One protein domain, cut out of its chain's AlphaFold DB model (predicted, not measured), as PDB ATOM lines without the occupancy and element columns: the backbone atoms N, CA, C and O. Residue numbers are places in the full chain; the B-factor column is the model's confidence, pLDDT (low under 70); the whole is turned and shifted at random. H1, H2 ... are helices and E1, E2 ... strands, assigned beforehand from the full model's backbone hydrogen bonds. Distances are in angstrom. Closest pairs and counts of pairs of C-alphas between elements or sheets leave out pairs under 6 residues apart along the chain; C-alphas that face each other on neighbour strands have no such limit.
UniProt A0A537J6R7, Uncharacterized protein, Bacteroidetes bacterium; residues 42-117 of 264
ATOM      1  N   PRO A  42      57.198  64.006  31.026       73.75
ATOM      2  CA  PRO A  42      55.801  64.170  30.620       73.75
ATOM      3  C   PRO A  42      54.951  62.916  30.857       73.75
ATOM      4  O   PRO A  42      53.807  63.034  31.302       73.75
ATOM      5  N   TYR A  43      55.536  61.723  30.676       77.56
ATOM      6  CA  TYR A  43      54.917  60.448  31.042       77.56
ATOM      7  C   TYR A  43      54.578  60.356  32.533       77.56
ATOM      8  O   TYR A  43      53.449  60.028  32.888       77.56
ATOM      9  N   SER A  44      55.530  60.666  33.416       78.12
ATOM     10  CA  SER A  44      55.334  60.634  34.869       78.12
ATOM     11  C   SER A  44      54.198  61.566  35.300       78.12
ATOM     12  O   SER A  44      53.295  61.155  36.034       78.12
ATOM     13  N   LYS A  45      54.167  62.791  34.754       81.88
ATOM     14  CA  LYS A  45      53.095  63.763  35.009       81.88
ATOM     15  C   LYS A  45      51.730  63.242  34.544       81.88
ATOM     16  O   LYS A  45      50.783  63.253  35.332       81.88
ATOM     17  N   LYS A  46      51.622  62.742  33.306       76.44
ATOM     18  CA  LYS A  46      50.363  62.209  32.751       76.44
ATOM     19  C   LYS A  46      49.902  60.912  33.415       76.44
ATOM     20  O   LYS A  46      48.710  60.750  33.659       76.44
ATOM     21  N   SER A  47      50.818  60.022  33.787       80.94
ATOM     22  CA  SER A  47      50.495  58.789  34.512       80.94
ATOM     23  C   SER A  47      49.968  59.079  35.921       80.94
ATOM     24  O   SER A  47      48.997  58.462  36.348       80.94
ATOM     25  N   LYS A  48      50.545  60.063  36.623       83.56
ATOM     26  CA  LYS A  48      50.090  60.541  37.940       83.56
ATOM     27  C   LYS A  48      48.708  61.202  37.861       83.56
ATOM     28  O   LYS A  48      47.838  60.873  38.660       83.56
ATOM     29  N   GLU A  49      48.487  62.055  36.859       82.75
ATOM     30  CA  GLU A  49      47.189  62.680  36.553       82.75
ATOM     31  C   GLU A  49      46.101  61.618  36.277       82.75
ATOM     32  O   GLU A  49      45.026  61.649  36.881       82.75
ATOM     33  N   LEU A  50      46.411  60.615  35.447       83.12
ATOM     34  CA  LEU A  50      45.516  59.498  35.135       83.12
ATOM     35  C   LEU A  50      45.229  58.606  36.354       83.12
ATOM     36  O   LEU A  50      44.077  58.257  36.600       83.12
ATOM     37  N   GLN A  51      46.249  58.257  37.144       83.38
ATOM     38  CA  GLN A  51      46.088  57.462  38.367       83.38
ATOM     39  C   GLN A  51      45.180  58.159  39.388       83.38
ATOM     40  O   GLN A  51      44.332  57.503  39.987       83.38
ATOM     41  N   THR A  52      45.298  59.482  39.556       81.94
ATOM     42  CA  THR A  52      44.384  60.253  40.416       81.94
ATOM     43  C   THR A  52      42.950  60.242  39.876       81.94
ATOM     44  O   THR A  52      42.017  60.057  40.651       81.94
ATOM     45  N   HIS A  53      42.752  60.374  38.560       79.44
ATOM     46  CA  HIS A  53      41.417  60.343  37.946       79.44
ATOM     47  C   HIS A  53      40.738  58.957  38.003       79.44
ATOM     48  O   HIS A  53      39.516  58.870  38.104       79.44
ATOM     49  N   LEU A  54      41.518  57.873  37.957       79.88
ATOM     50  CA  LEU A  54      41.023  56.492  38.007       79.88
ATOM     51  C   LEU A  54      40.959  55.895  39.420       79.88
ATOM     52  O   LEU A  54      40.595  54.724  39.566       79.88
ATOM     53  N   GLN A  55      41.334  56.645  40.457       80.75
ATOM     54  CA  GLN A  55      41.279  56.157  41.831       80.75
ATOM     55  C   GLN A  55      39.826  55.826  42.212       80.75
ATOM     56  O   GLN A  55      38.918  56.641  42.060       80.75
ATOM     57  N   CYS A  56      39.600  54.597  42.681       76.06
ATOM     58  CA  CYS A  56      38.261  54.087  42.942       76.06
ATOM     59  C   CYS A  56      38.037  53.898  44.443       76.06
ATOM     60  O   CYS A  56      38.645  53.030  45.064       76.06
ATOM     61  N   ASP A  57      37.115  54.673  45.004       72.56
ATOM     62  CA  ASP A  57      36.731  54.662  46.422       72.56
ATOM     63  C   ASP A  57      36.277  53.261  46.876       72.56
ATOM     64  O   ASP A  57      36.670  52.767  47.930       72.56
ATOM     65  N   ASP A  58      35.522  52.584  46.008       69.38
ATOM     66  CA  ASP A  58      34.988  51.229  46.188       69.38
ATOM     67  C   ASP A  58      36.060  50.123  46.092       69.38
ATOM     68  O   ASP A  58      35.818  48.975  46.466       69.38
ATOM     69  N   HIS A  59      37.248  50.445  45.566       71.19
ATOM     70  CA  HIS A  59      38.334  49.497  45.308       71.19
ATOM     71  C   HIS A  59      39.684  50.076  45.783       71.19
ATOM     72  O   HIS A  59      40.524  50.449  44.959       71.19
ATOM     73  N   PRO A  60      39.929  50.149  47.107       68.12
ATOM     74  CA  PRO A  60      41.132  50.766  47.659       68.12
ATOM     75  C   PRO A  60      42.418  50.116  47.126       68.12
ATOM     76  O   PRO A  60      42.542  48.892  47.065       68.12
ATOM     77  N   GLY A  61      43.382  50.954  46.734       70.19
ATOM     78  CA  GLY A  61      44.648  50.516  46.132       70.19
ATOM     79  C   GLY A  61      44.539  50.019  44.684       70.19
ATOM     80  O   GLY A  61      45.512  49.479  44.162       70.19
ATOM     81  N   LYS A  62      43.382  50.186  44.029       78.69
ATOM     82  CA  LYS A  62      43.155  49.837  42.621       78.69
ATOM     83  C   LYS A  62      42.637  51.037  41.832       78.69
ATOM     84  O   LYS A  62      42.036  51.963  42.377       78.69
ATOM     85  N   PHE A  63      42.834  50.966  40.521       82.44
ATOM     86  CA  PHE A  63      42.360  51.955  39.564       82.44
ATOM     87  C   PHE A  63      41.250  51.338  38.713       82.44
ATOM     88  O   PHE A  63      41.395  50.215  38.219       82.44
ATOM     89  N   CYS A  64      40.136  52.051  38.554       81.12
ATOM     90  CA  CYS A  64      38.970  51.560  37.829       81.12
ATOM     91  C   CYS A  64      38.392  52.643  36.918       81.12
ATOM     92  O   CYS A  64      38.186  53.780  37.337       81.12
ATOM     93  N   PHE A  65      38.044  52.268  35.690       79.00
ATOM     94  CA  PHE A  65      37.262  53.119  34.803       79.00
ATOM     95  C   PHE A  65      35.781  53.062  35.203       79.00
ATOM     96  O   PHE A  65      35.158  51.999  35.140       79.00
ATOM     97  N   LYS A  66      35.215  54.198  35.632       72.62
ATOM     98  CA  LYS A  66      33.788  54.333  35.965       72.62
ATOM     99  C   LYS A  66      33.012  54.710  34.691       72.62
ATOM    100  O   LYS A  66      33.228  55.786  34.132       72.62
ATOM    101  N   ALA A  67      32.092  53.853  34.233       58.16
ATOM    102  CA  ALA A  67      31.355  54.061  32.974       58.16
ATOM    103  C   ALA A  67      30.480  55.338  32.947       58.16
ATOM    104  O   ALA A  67      30.114  55.818  31.875       58.16
ATOM    105  N   SER A  68      30.189  55.922  34.113       53.53
ATOM    106  CA  SER A  68      29.514  57.215  34.285       53.53
ATOM    107  C   SER A  68      30.277  58.416  33.701       53.53
ATOM    108  O   SER A  68      29.658  59.451  33.462       53.53
ATOM    109  N   ASN A  69      31.573  58.280  33.400       53.66
ATOM    110  CA  ASN A  69      32.338  59.290  32.656       53.66
ATOM    111  C   ASN A  69      31.928  59.380  31.169       53.66
ATOM    112  O   ASN A  69      32.252  60.362  30.499       53.66
ATOM    113  N   ILE A  70      31.188  58.396  30.642       50.47
ATOM    114  CA  ILE A  70      30.639  58.417  29.281       50.47
ATOM    115  C   ILE A  70      29.219  59.001  29.319       50.47
ATOM    116  O   ILE A  70      28.295  58.412  29.888       50.47
ATOM    117  N   ARG A  71      29.023  60.156  28.666       39.09
ATOM    118  CA  ARG A  71      27.727  60.853  28.579       39.09
ATOM    119  C   ARG A  71      26.667  59.960  27.910       39.09
ATOM    120  O   ARG A  71      26.578  59.913  26.688       39.09
ATOM    121  N   GLY A  72      25.828  59.310  28.720       45.47
ATOM    122  CA  GLY A  72      24.662  58.538  28.267       45.47
ATOM    123  C   GLY A  72      24.435  57.189  28.963       45.47
ATOM    124  O   GLY A  72      23.379  56.592  28.765       45.47
ATOM    125  N   VAL A  73      25.369  56.695  29.785       44.72
ATOM    126  CA  VAL A  73      25.245  55.365  30.415       44.72
ATOM    127  C   VAL A  73      24.416  55.426  31.706       44.72
ATOM    128  O   VAL A  73      24.863  55.929  32.731       44.72
ATOM    129  N   SER A  74      23.198  54.877  31.683       41.34
ATOM    130  CA  SER A  74      22.207  54.986  32.773       41.34
ATOM    131  C   SER A  74      22.424  54.043  33.976       41.34
ATOM    132  O   SER A  74      21.459  53.682  34.649       41.34
ATOM    133  N   ARG A  75      23.661  53.601  34.249       47.25
ATOM    134  CA  ARG A  75      24.002  52.731  35.394       47.25
ATOM    135  C   ARG A  75      25.278  53.222  36.093       47.25
ATOM    136  O   ARG A  75      26.354  53.099  35.516       47.25
ATOM    137  N   PRO A  76      25.194  53.753  37.327       46.06
ATOM    138  CA  PRO A  76      26.315  54.416  37.999       46.06
ATOM    139  C   PRO A  76      27.249  53.446  38.754       46.06
ATOM    140  O   PRO A  76      27.843  53.837  39.752       46.06
ATOM    141  N   SER A  77      27.326  52.172  38.349       53.38
ATOM    142  CA  SER A  77      27.987  51.115  39.144       53.38
ATOM    143  C   SER A  77      28.729  50.054  38.320       53.38
ATOM    144  O   SER A  77      29.212  49.075  38.884       53.38
ATOM    145  N   ASP A  78      28.897  50.262  37.011       63.62
ATOM    146  CA  ASP A  78      29.765  49.420  36.179       63.62
ATOM    147  C   ASP A  78      31.201  49.992  36.218       63.62
ATOM    148  O   ASP A  78      31.530  50.957  35.522       63.62
ATOM    149  N   HIS A  79      32.041  49.432  37.100       72.44
ATOM    150  CA  HIS A  79      33.442  49.829  37.312       72.44
ATOM    151  C   HIS A  79      34.363  48.775  36.681       72.44
ATOM    152  O   HIS A  79      34.445  47.648  37.171       72.44
ATOM    153  N   VAL A  80      35.086  49.130  35.617       74.38
ATOM    154  CA  VAL A  80      36.067  48.231  34.988       74.38
ATOM    155  C   VAL A  80      37.400  48.379  35.716       74.38
ATOM    156  O   VAL A  80      38.031  49.430  35.619       74.38
ATOM    157  N   GLN A  81      37.835  47.357  36.459       77.94
ATOM    158  CA  GLN A  81      39.159  47.383  37.088       77.94
ATOM    159  C   GLN A  81      40.246  47.299  36.012       77.94
ATOM    160  O   GLN A  81      40.244  46.374  35.202       77.94
ATOM    161  N   LEU A  82      41.190  48.236  36.044       81.12
ATOM    162  CA  LEU A  82      42.350  48.254  35.162       81.12
ATOM    163  C   LEU A  82      43.568  47.647  35.873       81.12
ATOM    164  O   LEU A  82      43.624  47.573  37.108       81.12
ATOM    165  N   ASP A  83      44.531  47.172  35.089       79.50
ATOM    166  CA  ASP A  83      45.814  46.672  35.571       79.50
ATOM    167  C   ASP A  83      46.954  47.653  35.244       79.50
ATOM    168  O   ASP A  83      46.769  48.666  34.565       79.50
ATOM    169  N   ALA A  84      48.156  47.376  35.754       79.81
ATOM    170  CA  ALA A  84      49.307  48.258  35.561       79.81
ATOM    171  C   ALA A  84      49.729  48.398  34.083       79.81
ATOM    172  O   ALA A  84      50.337  49.405  33.720       79.81
ATOM    173  N   VAL A  85      49.398  47.414  33.239       79.88
ATOM    174  CA  VAL A  85      49.662  47.439  31.795       79.88
ATOM    175  C   VAL A  85      48.697  48.409  31.116       79.88
ATOM    176  O   VAL A  85      49.148  49.386  30.526       79.88
ATOM    177  N   ALA A  86      47.387  48.242  31.308       81.19
ATOM    178  CA  ALA A  86      46.369  49.132  30.755       81.19
ATOM    179  C   ALA A  86      46.541  50.594  31.211       81.19
ATOM    180  O   ALA A  86      46.340  51.513  30.420       81.19
ATOM    181  N   ILE A  87      46.959  50.834  32.460       83.12
ATOM    182  CA  ILE A  87      47.231  52.190  32.972       83.12
ATOM    183  C   ILE A  87      48.467  52.807  32.301       83.12
ATOM    184  O   ILE A  87      48.435  53.982  31.940       83.12
ATOM    185  N   ARG A  88      49.548  52.035  32.107       81.19
ATOM    186  CA  ARG A  88      50.742  52.483  31.365       81.19
ATOM    187  C   ARG A  88      50.399  52.779  29.909       81.19
ATOM    188  O   ARG A  88      50.824  53.801  29.376       81.19
ATOM    189  N   ASP A  89      49.634  51.902  29.277       82.44
ATOM    190  CA  ASP A  89      49.346  51.969  27.845       82.44
ATOM    191  C   ASP A  89      48.341  53.097  27.547       82.44
ATOM    192  O   ASP A  89      48.529  53.844  26.588       82.44
ATOM    193  N   TRP A  90      47.382  53.356  28.446       83.88
ATOM    194  CA  TRP A  90      46.548  54.564  28.416       83.88
ATOM    195  C   TRP A  90      47.363  55.837  28.708       83.88
ATOM    196  O   TRP A  90      47.268  56.800  27.952       83.88
ATOM    197  N   ALA A  91      48.238  55.855  29.722       83.81
ATOM    198  CA  ALA A  91      49.125  57.003  29.959       83.81
ATOM    199  C   ALA A  91      50.050  57.288  28.756       83.81
ATOM    200  O   ALA A  91      50.343  58.445  28.465       83.81
ATOM    201  N   THR A  92      50.448  56.250  28.015       82.50
ATOM    202  CA  THR A  92      51.209  56.363  26.761       82.50
ATOM    203  C   THR A  92      50.332  56.864  25.608       82.50
ATOM    204  O   THR A  92      50.777  57.692  24.822       82.50
ATOM    205  N   ALA A  93      49.069  56.443  25.516       82.25
ATOM    206  CA  ALA A  93      48.120  56.979  24.537       82.25
ATOM    207  C   ALA A  93      47.794  58.469  24.779       82.25
ATOM    208  O   ALA A  93      47.651  59.213  23.813       82.25
ATOM    209  N   ILE A  94      47.773  58.918  26.042       82.50
ATOM    210  CA  ILE A  94      47.637  60.337  26.433       82.50
ATOM    211  C   ILE A  94      48.873  61.177  26.051       82.50
ATOM    212  O   ILE A  94      48.752  62.387  25.911       82.50
ATOM    213  N   LEU A  95      50.056  60.575  25.867       81.62
ATOM    214  CA  LEU A  95      51.238  61.270  25.319       81.62
ATOM    215  C   LEU A  95      51.294  61.301  23.790       81.62
ATOM    216  O   LEU A  95      52.083  62.054  23.228       81.62
ATOM    217  N   ASN A  96      50.530  60.428  23.140       80.31
ATOM    218  CA  ASN A  96      50.417  60.341  21.685       80.31
ATOM    219  C   ASN A  96      49.074  60.923  21.205       80.31
ATOM    220  O   ASN A  96      48.608  60.552  20.128       80.31
ATOM    221  N   ASP A  97      48.409  61.707  22.061       76.75
ATOM    222  CA  ASP A  97      47.129  62.402  21.850       76.75
ATOM    223  C   ASP A  97      45.985  61.528  21.290       76.75
ATOM    224  O   ASP A  97      45.004  62.010  20.727       76.75
ATOM    225  N   SER A  98      46.082  60.209  21.493       75.38
ATOM    226  CA  SER A  98      45.131  59.189  21.016       75.38
ATOM    227  C   SER A  98      44.184  58.683  22.113       75.38
ATOM    228  O   SER A  98      43.312  57.848  21.859       75.38
ATOM    229  N   ALA A  99      44.331  59.207  23.331       80.75
ATOM    230  CA  ALA A  99      43.412  59.043  24.449       80.75
ATOM    231  C   ALA A  99      43.429  60.297  25.336       80.75
ATOM    232  O   ALA A  99      44.381  61.073  25.315       80.75
ATOM    233  N   THR A 100      42.406  60.474  26.170       78.94
ATOM    234  CA  THR A 100      42.349  61.550  27.178       78.94
ATOM    235  C   THR A 100      42.117  60.955  28.565       78.94
ATOM    236  O   THR A 100      41.894  59.757  28.699       78.94
ATOM    237  N   LEU A 101      42.137  61.768  29.625       75.38
ATOM    238  CA  LEU A 101      41.849  61.292  30.988       75.38
ATOM    239  C   LEU A 101      40.448  60.659  31.113       75.38
ATOM    240  O   LEU A 101      40.249  59.756  31.924       75.38
ATOM    241  N   THR A 102      39.481  61.124  30.317       72.81
ATOM    242  CA  THR A 102      38.084  60.659  30.322       72.81
ATOM    243  C   THR A 102      37.773  59.660  29.210       72.81
ATOM    244  O   THR A 102      36.890  58.820  29.391       72.81
ATOM    245  N   CYS A 103      38.488  59.718  28.083       73.62
ATOM    246  CA  CYS A 103      38.311  58.826  26.942       73.62
ATOM    247  C   CYS A 103      39.456  57.798  26.879       73.62
ATOM    248  O   CYS A 103      40.577  58.186  26.537       73.62
ATOM    249  N   PRO A 104      39.203  56.507  27.180       79.44
ATOM    250  CA  PRO A 104      40.210  55.458  27.042       79.44
ATOM    251  C   PRO A 104      40.655  55.266  25.579       79.44
ATOM    252  O   PRO A 104      39.920  55.641  24.659       79.44
ATOM    253  N   PRO A 105      41.846  54.683  25.345       81.69
ATOM    254  CA  PRO A 105      42.356  54.450  23.999       81.69
ATOM    255  C   PRO A 105      41.481  53.442  23.248       81.69
ATOM    256  O   PRO A 105      41.157  52.379  23.771       81.69
ATOM    257  N   ARG A 106      41.148  53.741  21.988       72.69
ATOM    258  CA  ARG A 106      40.337  52.870  21.114       72.69
ATOM    259  C   ARG A 106      41.148  51.730  20.468       72.69
ATOM    260  O   ARG A 106      40.933  51.411  19.299       72.69
ATOM    261  N   THR A 107      42.122  51.150  21.172       75.31
ATOM    262  CA  THR A 107      42.829  49.958  20.665       75.31
ATOM    263  C   THR A 107      41.994  48.705  20.953       75.31
ATOM    264  O   THR A 107      41.273  48.679  21.958       75.31
ATOM    265  N   PRO A 108      42.035  47.665  20.099       66.69
ATOM    266  CA  PRO A 108      41.186  46.487  20.276       66.69
ATOM    267  C   PRO A 108      41.449  45.765  21.604       66.69
ATOM    268  O   PRO A 108      40.519  45.234  22.195       66.69
ATOM    269  N   GLU A 109      42.675  45.814  22.127       73.94
ATOM    270  CA  GLU A 109      43.044  45.229  23.420       73.94
ATOM    271  C   GLU A 109      42.369  45.952  24.596       73.94
ATOM    272  O   GLU A 109      41.992  45.321  25.585       73.94
ATOM    273  N   PHE A 110      42.184  47.273  24.500       76.50
ATOM    274  CA  PHE A 110      41.522  48.058  25.543       76.50
ATOM    275  C   PHE A 110      39.992  47.962  25.435       76.50
ATOM    276  O   PHE A 110      39.307  47.841  26.451       76.50
ATOM    277  N   GLU A 111      39.448  47.921  24.215       73.19
ATOM    278  CA  GLU A 111      38.033  47.597  23.974       73.19
ATOM    279  C   GLU A 111      37.689  46.164  24.432       73.19
ATOM    280  O   GLU A 111      36.602  45.933  24.966       73.19
ATOM    281  N   ASP A 112      38.618  45.206  24.340       73.44
ATOM    282  CA  ASP A 112      38.481  43.878  24.957       73.44
ATOM    283  C   ASP A 112      38.455  43.966  26.493       73.44
ATOM    284  O   ASP A 112      37.597  43.346  27.121       73.44
ATOM    285  N   ILE A 113      39.313  44.772  27.133       73.44
ATOM    286  CA  ILE A 113      39.274  44.980  28.597       73.44
ATOM    287  C   ILE A 113      37.927  45.578  29.042       73.44
ATOM    288  O   ILE A 113      37.341  45.122  30.028       73.44
ATOM    289  N   LEU A 114      37.402  46.559  28.303       70.19
ATOM    290  CA  LEU A 114      36.100  47.171  28.577       70.19
ATOM    291  C   LEU A 114      34.942  46.186  28.333       70.19
ATOM    292  O   LEU A 114      34.058  46.034  29.184       70.19
ATOM    293  N   SER A 115      34.935  45.488  27.196       64.81
ATOM    294  CA  SER A 115      33.821  44.631  26.765       64.81
ATOM    295  C   SER A 115      33.771  43.269  27.467       64.81
ATOM    296  O   SER A 115      32.676  42.770  27.742       64.81
ATOM    297  N   ASN A 116      34.916  42.706  27.871       55.19
ATOM    298  CA  ASN A 116      35.013  41.431  28.596       55.19
ATOM    299  C   ASN A 116      34.493  41.514  30.053       55.19
ATOM    300  O   ASN A 116      34.481  40.528  30.791       55.19
ATOM    301  N   THR A 117      33.998  42.681  30.481       52.66
ATOM    302  CA  THR A 117      33.163  42.803  31.686       52.66
ATOM    303  C   THR A 117      31.704  42.399  31.442       52.66
ATOM    304  O   THR A 117      31.080  41.823  32.332       52.66
TER     305      THR A 117
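AT A GLANCE: This is residues 42 to 117 of the 264 residues of an uncharacterized protein of Bacteroidetes bacterium (UniProt A0A537J6R7). Two helices, H1 and H2, cross steeply at one end of a small compact body, and a short two-strand hairpin, E1 and E2, lies beyond them near the middle. The last helix, H3, packs on E2 with its residues 113 to 117, and the loop of residues 67 to 78 reaches the end far from Pro 42. The printed part has 76 residues with three named helices and two named strands, in the order H1, E1, E2, H2, H3; the sheet, E1 - E2, is antiparallel and the class is mostly helix. The whole is compact, with a radius of gyration of the C-alphas of 11.8 A and spans of 34 by 27 by 21 A.

HOW THE PARTS SIT: H1, residues 42 to 53, and H2, residues 84 to 95, touch at a steep tilt of 61 degrees, opposite ways; their closest C-alphas, of Ser 47 and Ala 91, are 5.1 A apart. E1, residues 64 to 66, and E2, residues 79 to 81, form an antiparallel hairpin at 160 degrees, with N 65 and O 80 within hydrogen-bond range at 2.8 A. H3, residues 108 to 117, is close to H2 but not clearly touching: the closest C-alphas, of Ala 86 and Phe 110, are 7.2 A apart. The closest C-alphas of E2 and H3, of Val 80 and Leu 114, are 6.5 A apart. H1 and H3 are apart. In H1 and H2 every O i to N i+4 pair is within hydrogen-bond range; in H3, 5 of 6 are.

IN THESE COORDINATES: H1 begins at C-alpha 42 (55.801, 64.170, 30.620) and is 16.6 A long. E1 and E2 are 6.2 A each. H2 is 16.7 A long. H3 is 14.4 A long and ends at C-alpha 117 (33.163, 42.803, 31.686).

THE WHOLE: The C-alphas farthest apart, of Pro 42 and Ser 74, are 34.9 A apart. The printed part has no cut. The links E1 to E2 and H2 to H3 are long, with 12 residues each. In this model the mean pLDDT of the printed part is 72.6; residues 58, 60, 67 to 78, 108 and 115 to 117 are under 70.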